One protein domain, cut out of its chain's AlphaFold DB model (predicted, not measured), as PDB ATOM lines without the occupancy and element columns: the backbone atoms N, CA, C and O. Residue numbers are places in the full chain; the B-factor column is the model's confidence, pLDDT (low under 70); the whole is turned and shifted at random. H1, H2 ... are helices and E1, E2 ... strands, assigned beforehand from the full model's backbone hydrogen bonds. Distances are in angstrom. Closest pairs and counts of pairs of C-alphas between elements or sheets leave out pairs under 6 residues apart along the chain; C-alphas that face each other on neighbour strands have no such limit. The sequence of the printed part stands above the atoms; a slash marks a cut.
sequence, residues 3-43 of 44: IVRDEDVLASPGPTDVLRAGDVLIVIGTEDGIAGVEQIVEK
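This is residues 3 to 43 of the 44 residues of the protein "TrkA domain-containing protein" of Mycobacterium tuberculosis (UniProt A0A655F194). A small sheet of three short strands, E2, E1 and E3, makes one part of the model, and a single helix, H1, is set off to one side of it, with residues 30 to 36 standing free. Between E2 and E3 a loop of residues 12 to 23 swings out from the sheet and returns to its other edge. The printed part has 41 residues, with three named strands and then one named helix along the chain; the sheet has the order E2, E1, E3, all antiparallel, and the class is mixed, helices and strands. The whole is only just loose, close to compact, with a radius of gyration of the C-alphas of 10.9 A and spans of 29 by 20 by 18 A.

The inner strand E1 is residues 3 to 5, 6.4 A long, beginning at C-alpha 3 (109.829, 133.179, 114.874). E2 is residues 8 to 11, 9.6 A, and E3 is residues 24 to 26, 6.6 A. H1 is residues 31 to 41, 16.0 A, ending at C-alpha 41 (111.594, 145.822, 111.385).

E1 and E2 form a hairpin, antiparallel at 165 degrees, with N 5 and O 8 2.9 A apart and N 10 and O 3 2.8 A apart, both within hydrogen-bond range. E1 and E3 are antiparallel at 153 degrees, with N 4 and O 24 within hydrogen-bond range at 2.9 A. H1 is not on the sheet, with 2 pairs of C-alphas within 10 A, and is apart from E1 and from E2. In H1, 6 of 7 O i to N i+4 pairs are within hydrogen-bond range.

The C-alphas farthest apart, those of Glu 7 and Asp 32, are 30.0 A from each other. The printed part has no cut. The link from E2 to E3 is long, with 12 residues. Mean pLDDT of the printed part is 90.8, and no printed residue is under 70.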
ATOM      1  N   ILE A   3     111.063 132.388 114.801       94.38
ATOM      2  CA  ILE A   3     109.829 133.179 114.874       94.38
ATOM      3  C   ILE A   3     108.829 132.413 115.731       94.38
ATOM      4  O   ILE A   3     108.572 131.241 115.461       94.38
ATOM      5  N   VAL A   4     108.267 133.067 116.742       95.06
ATOM      6  CA  VAL A   4     107.114 132.546 117.484       95.06
ATOM      7  C   VAL A   4     105.861 133.214 116.938       95.06
ATOM      8  O   VAL A   4     105.814 134.443 116.831       95.06
ATOM      9  N   ARG A   5     104.866 132.402 116.585       94.56
ATOM     10  CA  ARG A   5     103.566 132.846 116.083       94.56
ATOM     11  C   ARG A   5     102.484 132.042 116.780       94.56
ATOM     12  O   ARG A   5     102.423 130.830 116.610       94.56
ATOM     13  N   ASP A   6     101.637 132.733 117.529       91.06
ATOM     14  CA  ASP A   6     100.615 132.106 118.365       91.06
ATOM     15  C   ASP A   6     101.243 131.041 119.289       91.06
ATOM     16  O   ASP A   6     102.061 131.381 120.146       91.06
ATOM     17  N   GLU A   7     100.901 129.766 119.105       92.56
ATOM     18  CA  GLU A   7     101.440 128.636 119.877       92.56
ATOM     19  C   GLU A   7     102.577 127.890 119.144       92.56
ATOM     20  O   GLU A   7     103.173 126.967 119.703       92.56
ATOM     21  N   ASP A   8     102.911 128.306 117.918       93.38
ATOM     22  CA  ASP A   8     103.882 127.646 117.047       93.38
ATOM     23  C   ASP A   8     105.247 128.346 117.028       93.38
ATOM     24  O   ASP A   8     105.381 129.570 117.130       93.38
ATOM     25  N   VAL A   9     106.292 127.541 116.813       94.44
ATOM     26  CA  VAL A   9     107.672 128.012 116.647       94.44
ATOM     27  C   VAL A   9     108.196 127.615 115.271       94.44
ATOM     28  O   VAL A   9     108.410 126.435 114.988       94.44
ATOM     29  N   LEU A  10     108.484 128.612 114.432       93.81
ATOM     30  CA  LEU A  10     109.205 128.431 113.176       93.81
ATOM     31  C   LEU A  10     110.711 128.581 113.422       93.81
ATOM     32  O   LEU A  10     111.235 129.682 113.621       93.81
ATOM     33  N   ALA A  11     111.415 127.453 113.408       93.12
ATOM     34  CA  ALA A  11     112.864 127.419 113.553       93.12
ATOM     35  C   ALA A  11     113.567 127.742 112.227       93.12
ATOM     36  O   ALA A  11     113.167 127.251 111.175       93.12
ATOM     37  N   SER A  12     114.659 128.510 112.302       91.06
ATOM     38  CA  SER A  12     115.530 128.826 111.158       91.06
ATOM     39  C   SER A  12     114.775 129.356 109.924       91.06
ATOM     40  O   SER A  12     114.907 128.766 108.849       91.06
ATOM     41  N   PRO A  13     113.998 130.452 110.058       90.38
ATOM     42  CA  PRO A  13     113.289 131.052 108.931       90.38
ATOM     43  C   PRO A  13     114.263 131.426 107.805       90.38
ATOM     44  O   PRO A  13     115.370 131.919 108.050       90.38
ATOM     45  N   GLY A  14     113.845 131.179 106.570       90.06
ATOM     46  CA  GLY A  14     114.532 131.576 105.354       90.06
ATOM     47  C   GLY A  14     114.147 132.987 104.896       90.06
ATOM     48  O   GLY A  14     113.211 133.596 105.406       90.06
ATOM     49  N   PRO A  15     114.827 133.517 103.868       88.75
ATOM     50  CA  PRO A  15     114.566 134.862 103.347       88.75
ATOM     51  C   PRO A  15     113.198 135.011 102.661       88.75
ATOM     52  O   PRO A  15     112.762 136.127 102.400       88.75
ATOM     53  N   THR A  16     112.535 133.900 102.329       92.06
ATOM     54  CA  THR A  16     111.181 133.891 101.756       92.06
ATOM     55  C   THR A  16     110.086 133.864 102.819       92.06
ATOM     56  O   THR A  16     108.913 133.993 102.470       92.06
ATOM     57  N   ASP A  17     110.435 133.674 104.095       91.06
ATOM     58  CA  ASP A  17     109.460 133.667 105.179       91.06
ATOM     59  C   ASP A  17     109.029 135.095 105.508       91.06
ATOM     60  O   ASP A  17     109.829 135.956 105.873       91.06
ATOM     61  N   VAL A  18     107.729 135.347 105.356       90.69
ATOM     62  CA  VAL A  18     107.147 136.675 105.558       90.69
ATOM     63  C   VAL A  18     106.814 136.873 107.034       90.69
ATOM     64  O   VAL A  18     106.022 136.111 107.604       90.69
ATOM     65  N   LEU A  19     107.390 137.924 107.622       91.06
ATOM     66  CA  LEU A  19     107.035 138.401 108.956       91.06
ATOM     67  C   LEU A  19     105.625 138.994 108.945       91.06
ATOM     68  O   LEU A  19     105.238 139.707 108.018       91.06
ATOM     69  N   ARG A  20     104.850 138.693 109.982       90.75
ATOM     70  CA  ARG A  20     103.478 139.171 110.167       90.75
ATOM     71  C   ARG A  20     103.386 140.002 111.439       90.75
ATOM     72  O   ARG A  20     104.142 139.796 112.384       90.75
ATOM     73  N   ALA A  21     102.427 140.923 111.481       91.19
ATOM     74  CA  ALA A  21     102.124 141.645 112.710       91.19
ATOM     75  C   ALA A  21     101.762 140.652 113.829       91.19
ATOM     76  O   ALA A  21     100.950 139.753 113.617       91.19
ATOM     77  N   GLY A  22     102.372 140.830 115.002       91.25
ATOM     78  CA  GLY A  22     102.222 139.924 116.145       91.25
ATOM     79  C   GLY A  22     103.264 138.804 116.218       91.25
ATOM     80  O   GLY A  22     103.367 138.173 117.267       91.25
ATOM     81  N   ASP A  23     104.066 138.585 115.171       94.12
ATOM     82  CA  ASP A  23     105.206 137.670 115.248       94.12
ATOM     83  C   ASP A  23     106.237 138.172 116.271       94.12
ATOM     84  O   ASP A  23     106.566 139.360 116.321       94.12
ATOM     85  N   VAL A  24     106.803 137.246 117.048       93.62
ATOM     86  CA  VAL A  24     107.913 137.533 117.965       93.62
ATOM     87  C   VAL A  24     109.199 136.938 117.402       93.62
ATOM     88  O   VAL A  24     109.311 135.726 117.206       93.62
ATOM     89  N   LEU A  25     110.192 137.796 117.159       93.06
ATOM     90  CA  LEU A  25     111.482 137.401 116.601       93.06
ATOM     91  C   LEU A  25     112.491 137.085 117.714       93.06
ATOM     92  O   LEU A  25     112.839 137.947 118.517       93.06
ATOM     93  N   ILE A  26     113.014 135.860 117.732       92.94
ATOM     94  CA  ILE A  26     114.125 135.460 118.603       92.94
ATOM     95  C   ILE A  26     115.427 135.594 117.805       92.94
ATOM     96  O   ILE A  26     115.707 134.787 116.908       92.94
ATOM     97  N   VAL A  27     116.245 136.591 118.143       91.06
ATOM     98  CA  VAL A  27     117.517 136.888 117.466       91.06
ATOM     99  C   VAL A  27     118.683 136.754 118.443       91.06
ATOM    100  O   VAL A  27     118.571 137.094 119.614       91.06
ATOM    101  N   ILE A  28     119.809 136.235 117.954       91.19
ATOM    102  CA  ILE A  28     121.066 136.127 118.699       91.19
ATOM    103  C   ILE A  28     122.142 136.765 117.826       91.19
ATOM    104  O   ILE A  28     122.290 136.383 116.664       91.19
ATOM    105  N   GLY A  29     122.879 137.724 118.371       90.44
ATOM    106  CA  GLY A  29     123.904 138.466 117.649       90.44
ATOM    107  C   GLY A  29     124.704 139.367 118.582       90.44
ATOM    108  O   GLY A  29     124.523 139.333 119.798       90.44
ATOM    109  N   THR A  30     125.604 140.158 118.003       96.25
ATOM    110  CA  THR A  30     126.265 141.256 118.716       96.25
ATOM    111  C   THR A  30     125.268 142.377 118.995       96.25
ATOM    112  O   THR A  30     124.237 142.470 118.333       96.25
ATOM    113  N   GLU A  31     125.593 143.253 119.941       94.38
ATOM    114  CA  GLU A  31     124.772 144.424 120.263       94.38
ATOM    115  C   GLU A  31     124.503 145.295 119.024       94.38
ATOM    116  O   GLU A  31     123.345 145.520 118.680       94.38
ATOM    117  N   ASP A  32     125.552 145.647 118.269       93.88
ATOM    118  CA  ASP A  32     125.424 146.390 117.005       93.88
ATOM    119  C   ASP A  32     124.531 145.666 115.985       93.88
ATOM    120  O   ASP A  32     123.735 146.283 115.274       93.88
ATOM    121  N   GLY A  33     124.652 144.336 115.910       91.62
ATOM    122  CA  GLY A  33     123.848 143.514 115.012       91.62
ATOM    123  C   GLY A  33     122.369 143.523 115.391       91.62
ATOM    124  O   GLY A  33     121.517 143.607 114.511       91.62
ATOM    125  N   ILE A  34     122.061 143.477 116.689       93.12
ATOM    126  CA  ILE A  34     120.689 143.523 117.208       93.12
ATOM    127  C   ILE A  34     120.082 144.919 117.010       93.12
ATOM    128  O   ILE A  34     118.961 145.013 116.517       93.12
ATOM    129  N   ALA A  35     120.834 145.994 117.269       91.50
ATOM    130  CA  ALA A  35     120.384 147.367 117.007       91.50
ATOM    131  C   ALA A  35     120.056 147.607 115.517       91.50
ATOM    132  O   ALA A  35     119.157 148.373 115.169       91.50
ATOM    133  N   GLY A  36     120.760 146.922 114.610       90.81
ATOM    134  CA  GLY A  36     120.434 146.928 113.184       90.81
ATOM    135  C   GLY A  36     119.087 146.272 112.858       90.81
ATOM    136  O   GLY A  36     118.400 146.720 111.942       90.81
ATOM    137  N   VAL A  37     118.682 145.239 113.605       89.69
ATOM    138  CA  VAL A  37     117.408 144.533 113.384       89.69
ATOM    139  C   VAL A  37     116.215 145.417 113.731       89.69
ATOM    140  O   VAL A  37     115.259 145.444 112.958       89.69
ATOM    141  N   GLU A  38     116.282 146.180 114.823       85.69
ATOM    142  CA  GLU A  38     115.223 147.128 115.203       85.69
ATOM    143  C   GLU A  38     114.905 148.088 114.048       85.69
ATOM    144  O   GLU A  38     113.756 148.215 113.625       85.69
ATOM    145  N   GLN A  39     115.945 148.646 113.422       87.62
ATOM    146  CA  GLN A  39     115.795 149.552 112.281       87.62
ATOM    147  C   GLN A  39     115.231 148.892 111.016       87.62
ATOM    148  O   GLN A  39     114.698 149.595 110.155       87.62
ATOM    149  N   ILE A  40     115.414 147.580 110.840       85.31
ATOM    150  CA  ILE A  40     114.891 146.839 109.684       85.31
ATOM    151  C   ILE A  40     113.399 146.565 109.873       85.31
ATOM    152  O   ILE A  40     112.634 146.720 108.925       85.31
ATOM    153  N   VAL A  41     112.986 146.186 111.086       84.69
ATOM    154  CA  VAL A  41     111.594 145.822 111.385       84.69
ATOM    155  C   VAL A  41     110.694 147.057 111.490       84.69
ATOM    156  O   VAL A  41     109.568 147.011 111.012       84.69
ATOM    157  N   GLU A  42     111.181 148.182 112.026       79.31
ATOM    158  CA  GLU A  42     110.402 149.435 112.115       79.31
ATOM    159  C   GLU A  42     110.052 150.062 110.755       79.31
ATOM    160  O   GLU A  42     109.137 150.878 110.663       79.31
ATOM    161  N   LYS A  43     110.791 149.720 109.695       70.00
ATOM    162  CA  LYS A  43     110.578 150.256 108.340       70.00
ATOM    163  C   LYS A  43     109.617 149.412 107.494       70.00
ATOM    164  O   LYS A  43     109.418 149.755 106.326       70.00
TER     165      LYS A  43